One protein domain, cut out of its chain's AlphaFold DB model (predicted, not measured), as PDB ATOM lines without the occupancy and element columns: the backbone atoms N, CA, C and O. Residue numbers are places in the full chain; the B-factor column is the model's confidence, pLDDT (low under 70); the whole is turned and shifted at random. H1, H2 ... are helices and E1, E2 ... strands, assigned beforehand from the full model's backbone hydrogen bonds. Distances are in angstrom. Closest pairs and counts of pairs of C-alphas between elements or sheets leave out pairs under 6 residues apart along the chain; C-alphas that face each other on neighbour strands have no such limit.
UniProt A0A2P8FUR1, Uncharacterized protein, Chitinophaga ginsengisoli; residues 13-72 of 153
ATOM      1  N   LEU A  13     -11.035 -49.326  23.850       96.06
ATOM      2  CA  LEU A  13     -12.118 -48.536  24.433       96.06
ATOM      3  C   LEU A  13     -11.593 -47.410  25.330       96.06
ATOM      4  O   LEU A  13     -10.991 -47.640  26.377       96.06
ATOM      5  N   ILE A  14     -11.913 -46.163  24.976       93.25
ATOM      6  CA  ILE A  14     -11.467 -44.976  25.726       93.25
ATOM      7  C   ILE A  14     -11.853 -44.957  27.208       93.25
ATOM      8  O   ILE A  14     -11.010 -44.547  28.009       93.25
ATOM      9  N   PRO A  15     -13.064 -45.376  27.625       93.88
ATOM     10  CA  PRO A  15     -13.375 -45.499  29.047       93.88
ATOM     11  C   PRO A  15     -12.348 -46.341  29.814       93.88
ATOM     12  O   PRO A  15     -11.892 -45.908  30.869       93.88
ATOM     13  N   GLU A  16     -11.913 -47.464  29.241       95.88
ATOM     14  CA  GLU A  16     -10.937 -48.367  29.858       95.88
ATOM     15  C   GLU A  16      -9.523 -47.776  29.835       95.88
ATOM     16  O   GLU A  16      -8.801 -47.830  30.831       95.88
ATOM     17  N   VAL A  17      -9.146 -47.090  28.749       95.69
ATOM     18  CA  VAL A  17      -7.875 -46.347  28.677       95.69
ATOM     19  C   VAL A  17      -7.796 -45.269  29.762       95.69
ATOM     20  O   VAL A  17      -6.759 -45.102  30.402       95.69
ATOM     21  N   MET A  18      -8.883 -44.535  30.012       94.00
ATOM     22  CA  MET A  18      -8.917 -43.518  31.069       94.00
ATOM     23  C   MET A  18      -8.767 -44.125  32.470       94.00
ATOM     24  O   MET A  18      -8.105 -43.531  33.329       94.00
ATOM     25  N   VAL A  19      -9.355 -45.303  32.702       93.50
ATOM     26  CA  VAL A  19      -9.166 -46.066  33.944       93.50
ATOM     27  C   VAL A  19      -7.705 -46.496  34.079       93.50
ATOM     28  O   VAL A  19      -7.098 -46.222  35.114       93.50
ATOM     29  N   LEU A  20      -7.104 -47.060  33.025       95.06
ATOM     30  CA  LEU A  20      -5.687 -47.432  32.998       95.06
ATOM     31  C   LEU A  20      -4.776 -46.244  33.333       95.06
ATOM     32  O   LEU A  20      -3.941 -46.347  34.228       95.06
ATOM     33  N   LEU A  21      -4.949 -45.101  32.661       94.00
ATOM     34  CA  LEU A  21      -4.147 -43.897  32.908       94.00
ATOM     35  C   LEU A  21      -4.280 -43.406  34.357       94.00
ATOM     36  O   LEU A  21      -3.297 -42.970  34.955       94.00
ATOM     37  N   SER A  22      -5.477 -43.512  34.937       91.25
ATOM     38  CA  SER A  22      -5.717 -43.144  36.337       91.25
ATOM     39  C   SER A  22      -4.999 -44.084  37.306       91.25
ATOM     40  O   SER A  22      -4.359 -43.611  38.246       91.25
ATOM     41  N   THR A  23      -5.051 -45.395  37.056       91.69
ATOM     42  CA  THR A  23      -4.316 -46.407  37.829       91.69
ATOM     43  C   THR A  23      -2.811 -46.171  37.746       91.69
ATOM     44  O   THR A  23      -2.130 -46.099  38.766       91.69
ATOM     45  N   LEU A  24      -2.287 -45.940  36.542       92.62
ATOM     46  CA  LEU A  24      -0.870 -45.652  36.335       92.62
ATOM     47  C   LEU A  24      -0.427 -44.372  37.037       92.62
ATOM     48  O   LEU A  24       0.655 -44.342  37.607       92.62
ATOM     49  N   ASN A  25      -1.255 -43.330  37.057       89.94
ATOM     50  CA  ASN A  25      -0.948 -42.103  37.789       89.94
ATOM     51  C   ASN A  25      -0.971 -42.284  39.319       89.94
ATOM     52  O   ASN A  25      -0.368 -41.485  40.034       89.94
ATOM     53  N   ALA A  26      -1.651 -43.314  39.834       89.12
ATOM     54  CA  ALA A  26      -1.625 -43.667  41.253       89.12
ATOM     55  C   ALA A  26      -0.410 -44.538  41.626       89.12
ATOM     56  O   ALA A  26       0.109 -44.430  42.738       89.12
ATOM     57  N   GLU A  27       0.045 -45.395  40.711       89.69
ATOM     58  CA  GLU A  27       1.104 -46.385  40.968       89.69
ATOM     59  C   GLU A  27       2.485 -45.987  40.430       89.69
ATOM     60  O   GLU A  27       3.506 -46.526  40.864       89.69
ATOM     61  N   SER A  28       2.518 -45.036  39.501       90.25
ATOM     62  CA  SER A  28       3.703 -44.521  38.818       90.25
ATOM     63  C   SER A  28       3.738 -42.995  38.915       90.25
ATOM     64  O   SER A  28       2.747 -42.342  39.239       90.25
ATOM     65  N   LYS A  29       4.891 -42.390  38.624       90.38
ATOM     66  CA  LYS A  29       5.052 -40.933  38.682       90.38
ATOM     67  C   LYS A  29       5.038 -40.336  37.279       90.38
ATOM     68  O   LYS A  29       6.011 -40.511  36.541       90.38
ATOM     69  N   LEU A  30       3.979 -39.596  36.948       91.38
ATOM     70  CA  LEU A  30       3.905 -38.801  35.721       91.38
ATOM     71  C   LEU A  30       5.046 -37.768  35.698       91.38
ATOM     72  O   LEU A  30       5.252 -37.028  36.663       91.38
ATOM     73  N   GLN A  31       5.811 -37.755  34.612       90.25
ATOM     74  CA  GLN A  31       6.907 -36.814  34.386       90.25
ATOM     75  C   GLN A  31       6.493 -35.657  33.486       90.25
ATOM     76  O   GLN A  31       6.880 -34.528  33.750       90.25
ATOM     77  N   TYR A  32       5.731 -35.936  32.431       87.44
ATOM     78  CA  TYR A  32       5.121 -34.917  31.583       87.44
ATOM     79  C   TYR A  32       4.001 -35.527  30.744       87.44
ATOM     80  O   TYR A  32       3.913 -36.750  30.581       87.44
ATOM     81  N   TYR A  33       3.164 -34.655  30.192       86.88
ATOM     82  CA  TYR A  33       2.129 -35.030  29.246       86.88
ATOM     83  C   TYR A  33       2.022 -33.990  28.132       86.88
ATOM     84  O   TYR A  33       2.009 -32.783  28.372       86.88
ATOM     85  N   ARG A  34       1.926 -34.468  26.896       87.94
ATOM     86  CA  ARG A  34       1.793 -33.632  25.704       87.94
ATOM     87  C   ARG A  34       0.670 -34.135  24.817       87.94
ATOM     88  O   ARG A  34       0.347 -35.321  24.790       87.94
ATOM     89  N   THR A  35       0.111 -33.219  24.057       84.69
ATOM     90  CA  THR A  35      -0.876 -33.476  23.014       84.69
ATOM     91  C   THR A  35      -0.367 -32.912  21.696       84.69
ATOM     92  O   THR A  35       0.640 -32.210  21.662       84.69
ATOM     93  N   THR A  36      -1.090 -33.155  20.607       79.81
ATOM     94  CA  THR A  36      -0.808 -32.522  19.310       79.81
ATOM     95  C   THR A  36      -0.815 -30.989  19.351       79.81
ATOM     96  O   THR A  36      -0.191 -30.370  18.494       79.81
ATOM     97  N   LEU A  37      -1.555 -30.381  20.286       70.50
ATOM     98  CA  LEU A  37      -1.788 -28.933  20.337       70.50
ATOM     99  C   LEU A  37      -1.016 -28.241  21.464       70.50
ATOM    100  O   LEU A  37      -0.545 -27.125  21.274       70.50
ATOM    101  N   ASP A  38      -0.858 -28.922  22.596       71.75
ATOM    102  CA  ASP A  38      -0.267 -28.371  23.812       71.75
ATOM    103  C   ASP A  38       0.740 -29.345  24.425       71.75
ATOM    104  O   ASP A  38       0.439 -30.529  24.609       71.75
ATOM    105  N   GLU A  39       1.896 -28.830  24.835       67.31
ATOM    106  CA  GLU A  39       2.827 -29.512  25.732       67.31
ATOM    107  C   GLU A  39       2.623 -28.982  27.153       67.31
ATOM    108  O   GLU A  39       2.603 -27.770  27.381       67.31
ATOM    109  N   SER A  40       2.422 -29.880  28.118       65.62
ATOM    110  CA  SER A  40       2.250 -29.507  29.514       65.62
ATOM    111  C   SER A  40       3.334 -30.142  30.372       65.62
ATOM    112  O   SER A  40       3.395 -31.359  30.544       65.62
ATOM    113  N   GLU A  41       4.140 -29.291  31.000       62.62
ATOM    114  CA  GLU A  41       5.033 -29.692  32.092       62.62
ATOM    115  C   GLU A  41       4.270 -29.914  33.412       62.62
ATOM    116  O   GLU A  41       4.876 -30.205  34.444       62.62
ATOM    117  N   ASN A  42       2.933 -29.778  33.419       60.78
ATOM    118  CA  ASN A  42       2.145 -30.063  34.611       60.78
ATOM    119  C   ASN A  42       2.293 -31.543  34.979       60.78
ATOM    120  O   ASN A  42       1.838 -32.435  34.266       60.78
ATOM    121  N   LEU A  43       2.877 -31.788  36.152       68.25
ATOM    122  CA  LEU A  43       3.147 -33.120  36.706       68.25
ATOM    123  C   LEU A  43       1.890 -33.847  37.213       68.25
ATOM    124  O   LEU A  43       2.000 -34.836  37.935       68.25
ATOM    125  N   GLN A  44       0.697 -33.337  36.905       78.75
ATOM    126  CA  GLN A  44      -0.568 -33.912  37.340       78.75
ATOM    127  C   GLN A  44      -1.414 -34.268  36.130       78.75
ATOM    128  O   GLN A  44      -1.687 -33.423  35.274       78.75
ATOM    129  N   LEU A  45      -1.841 -35.528  36.084       83.38
ATOM    130  CA  LEU A  45      -2.805 -35.996  35.105       83.38
ATOM    131  C   LEU A  45      -4.103 -35.171  35.241       83.38
ATOM    132  O   LEU A  45      -4.562 -34.973  36.372       83.38
ATOM    133  N   PRO A  46      -4.710 -34.701  34.134       84.75
ATOM    134  CA  PRO A  46      -6.023 -34.073  34.193       84.75
ATOM    135  C   PRO A  46      -7.046 -35.013  34.840       84.75
ATOM    136  O   PRO A  46      -6.912 -36.237  34.778       84.75
ATOM    137  N   SER A  47      -8.091 -34.450  35.442       86.50
ATOM    138  CA  SER A  47      -9.183 -35.258  35.987       86.50
ATOM    139  C   SER A  47      -9.824 -36.127  34.897       86.50
ATOM    140  O   SER A  47      -9.778 -35.795  33.712       86.50
ATOM    141  N   LEU A  48     -10.491 -37.221  35.285       86.62
ATOM    142  CA  LEU A  48     -11.200 -38.096  34.339       86.62
ATOM    143  C   LEU A  48     -12.177 -37.327  33.436       86.62
ATOM    144  O   LEU A  48     -12.293 -37.628  32.250       86.62
ATOM    145  N   LEU A  49     -12.861 -36.314  33.980       87.81
ATOM    146  CA  LEU A  49     -13.776 -35.473  33.210       87.81
ATOM    147  C   LEU A  49     -13.032 -34.634  32.162       87.81
ATOM    148  O   LEU A  49     -13.479 -34.547  31.021       87.81
ATOM    149  N   GLU A  50     -11.895 -34.044  32.531       88.50
ATOM    150  CA  GLU A  50     -11.069 -33.255  31.612       88.50
ATOM    151  C   GLU A  50     -10.407 -34.134  30.548       88.50
ATOM    152  O   GLU A  50     -10.378 -33.750  29.381       88.50
ATOM    153  N   LEU A  51      -9.908 -35.320  30.913       87.12
ATOM    154  CA  LEU A  51      -9.379 -36.296  29.956       87.12
ATOM    155  C   LEU A  51     -10.448 -36.701  28.946       87.12
ATOM    156  O   LEU A  51     -10.199 -36.646  27.744       87.12
ATOM    157  N   LYS A  52     -11.653 -37.032  29.425       88.31
ATOM    158  CA  LYS A  52     -12.785 -37.366  28.562       88.31
ATOM    159  C   LYS A  52     -13.080 -36.241  27.572       88.31
ATOM    160  O   LYS A  52     -13.141 -36.490  26.374       88.31
ATOM    161  N   GLN A  53     -13.201 -35.006  28.059       88.19
ATOM    162  CA  GLN A  53     -13.450 -33.845  27.204       88.19
ATOM    163  C   GLN A  53     -12.353 -33.663  26.153       88.19
ATOM    164  O   GLN A  53     -12.669 -33.449  24.987       88.19
ATOM    165  N   ARG A  54     -11.078 -33.805  26.539       87.44
ATOM    166  CA  ARG A  54      -9.940 -33.701  25.614       87.44
ATOM    167  C   ARG A  54      -9.963 -34.797  24.545       87.44
ATOM    168  O   ARG A  54      -9.756 -34.494  23.372       87.44
ATOM    169  N   PHE A  55     -10.241 -36.048  24.921       87.69
ATOM    170  CA  PHE A  55     -10.370 -37.154  23.965       87.69
ATOM    171  C   PHE A  55     -11.553 -36.962  23.016       87.69
ATOM    172  O   PHE A  55     -11.434 -37.271  21.832       87.69
ATOM    173  N   GLU A  56     -12.686 -36.453  23.498       85.75
ATOM    174  CA  GLU A  56     -13.878 -36.211  22.682       85.75
ATOM    175  C   GLU A  56     -13.679 -35.030  21.719       85.75
ATOM    176  O   GLU A  56     -14.028 -35.147  20.545       85.75
ATOM    177  N   SER A  57     -13.054 -33.935  22.168       84.62
ATOM    178  CA  SER A  57     -12.874 -32.713  21.370       84.62
ATOM    179  C   SER A  57     -11.773 -32.798  20.313       84.62
ATOM    180  O   SER A  57     -11.756 -31.999  19.381       84.62
ATOM    181  N   ALA A  58     -10.815 -33.709  20.475       83.12
ATOM    182  CA  ALA A  58      -9.690 -33.840  19.558       83.12
ATOM    183  C   ALA A  58     -10.105 -34.455  18.208       83.12
ATOM    184  O   ALA A  58     -10.992 -35.298  18.155       83.12
ATOM    185  N   SER A  59      -9.435 -34.099  17.117       80.75
ATOM    186  CA  SER A  59      -9.642 -34.701  15.792       80.75
ATOM    187  C   SER A  59      -8.285 -35.068  15.205       80.75
ATOM    188  O   SER A  59      -7.487 -34.161  14.980       80.75
ATOM    189  N   ASN A  60      -8.030 -36.359  14.971       81.31
ATOM    190  CA  ASN A  60      -6.735 -36.880  14.511       81.31
ATOM    191  C   ASN A  60      -5.558 -36.353  15.349       81.31
ATOM    192  O   ASN A  60      -4.749 -35.542  14.903       81.31
ATOM    193  N   SER A  61      -5.505 -36.806  16.600       87.06
ATOM    194  CA  SER A  61      -4.584 -36.301  17.620       87.06
ATOM    195  C   SER A  61      -3.872 -37.429  18.337       87.06
ATOM    196  O   SER A  61      -4.396 -38.535  18.424       87.06
ATOM    197  N   TYR A  62      -2.731 -37.115  18.943       89.56
ATOM    198  CA  TYR A  62      -2.096 -38.012  19.895       89.56
ATOM    199  C   TYR A  62      -2.025 -37.379  21.281       89.56
ATOM    200  O   TYR A  62      -1.959 -36.156  21.441       89.56
ATOM    201  N   PHE A  63      -2.015 -38.251  22.277       92.44
ATOM    202  CA  PHE A  63      -1.883 -37.946  23.691       92.44
ATOM    203  C   PHE A  63      -0.721 -38.767  24.218       92.44
ATOM    204  O   PHE A  63      -0.786 -39.988  24.180       92.44
ATOM    205  N   TYR A  64       0.351 -38.124  24.661       93.69
ATOM    206  CA  TYR A  64       1.552 -38.813  25.116       93.69
ATOM    207  C   TYR A  64       1.831 -38.508  26.581       93.69
ATOM    208  O   TYR A  64       1.914 -37.344  26.966       93.69
ATOM    209  N   PHE A  65       2.027 -39.554  27.372       93.75
ATOM    210  CA  PHE A  65       2.280 -39.509  28.804       93.75
ATOM    211  C   PHE A  65       3.609 -40.203  29.086       93.75
ATOM    212  O   PHE A  65       3.793 -41.356  28.702       93.75
ATOM    213  N   ARG A  66       4.528 -39.535  29.787       93.88
ATOM    214  CA  ARG A  66       5.756 -40.178  30.267       93.88
ATOM    215  C   ARG A  66       5.625 -40.494  31.742       93.88
ATOM    216  O   ARG A  66       5.414 -39.589  32.548       93.88
ATOM    217  N   PHE A  67       5.817 -41.754  32.105       94.31
ATOM    218  CA  PHE A  67       5.831 -42.192  33.493       94.31
ATOM    219  C   PHE A  67       7.228 -42.651  33.899       94.31
ATOM    220  O   PHE A  67       7.939 -43.287  33.128       94.31
ATOM    221  N   SER A  68       7.593 -42.358  35.143       94.19
ATOM    222  CA  SER A  68       8.744 -42.935  35.841       94.19
ATOM    223  C   SER A  68       8.284 -43.888  36.934       94.19
ATOM    224  O   SER A  68       7.169 -43.753  37.445       94.19
ATOM    225  N   SER A  69       9.143 -44.844  37.296       93.56
ATOM    226  CA  SER A  69       8.788 -45.969  38.172       93.56
ATOM    227  C   SER A  69       7.532 -46.688  37.671       93.56
ATOM    228  O   SER A  69       6.621 -46.964  38.449       93.56
ATOM    229  N   PHE A  70       7.474 -46.921  36.359       93.12
ATOM    230  CA  PHE A  70       6.314 -47.455  35.667       93.12
ATOM    231  C   PHE A  70       6.004 -48.879  36.123       93.12
ATOM    232  O   PHE A  70       6.891 -49.737  36.168       93.12
ATOM    233  N   ARG A  71       4.734 -49.130  36.444       90.44
ATOM    234  CA  ARG A  71       4.247 -50.439  36.878       90.44
ATOM    235  C   ARG A  71       2.986 -50.811  36.121       90.44
ATOM    236  O   ARG A  71       1.984 -50.115  36.212       90.44
ATOM    237  N   LEU A  72       3.046 -51.932  35.410       87.94
ATOM    238  CA  LEU A  72       1.894 -52.537  34.756       87.94
ATOM    239  C   LEU A  72       2.088 -54.051  34.673       87.94
ATOM    240  O   LEU A  72       2.932 -54.538  33.923       87.94
TER     241      LEU A  72
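What this domain is: This is residues 13 to 72 of the 153 residues of an uncharacterized protein of Chitinophaga ginsengisoli (UniProt A0A2P8FUR1). A ribbon of two strands, E1 and E2, makes one wall of a small rounded body; H1 packs on E2, whose last residues fold back towards it, and H2 packs on H1. The long link 36 to 47 pairs briefly beside E1, then crosses to H2. The printed part has 60 residues, with two named helices and two named strands in the order H1, E1, H2, E2 along the chain; the sheet, E1 - E2, is antiparallel, the class is mixed, helices and strands, and the whole is compact, with a radius of gyration of the C-alphas of 11.1 A, spanning 31 by 24 by 17 A.

Where its parts are: Find C-alpha 14 at (-11.467, -44.976, 25.726); H1 runs to 27, 19.8 A. E1 is residues 29 to 35, H2 48 to 57. E2, 61 to 72, covers 24.5 A, bends by 111 degrees at 69 and ends at (1.894, -52.537, 34.756).

How they stand to each other: Look at N 31 and O 66, 2.8 A apart: E1 and E2 are antiparallel at 171 degrees. H1's closest C-alpha pair with E2 is Glu 27 and Arg 71, 6.6 A. H1, with residues 18 to 22 alone, touches H2 at a steep tilt of 42 degrees, opposite ways; the closest C-alphas, Met 18 and Leu 48, are 6.7 A apart. H2 and E2 are near each other, with 6 pairs of C-alphas within 10 A. In H1 and H2 every O i to N i+4 pair is within hydrogen-bond range.

The domain as a whole: The C-alphas of Ser 59 and Ser 69, the farthest apart, stand 31.1 A apart. The printed part has no cut; E1 to H2 is a long link, and residues 39 to 43 are under pLDDT 70.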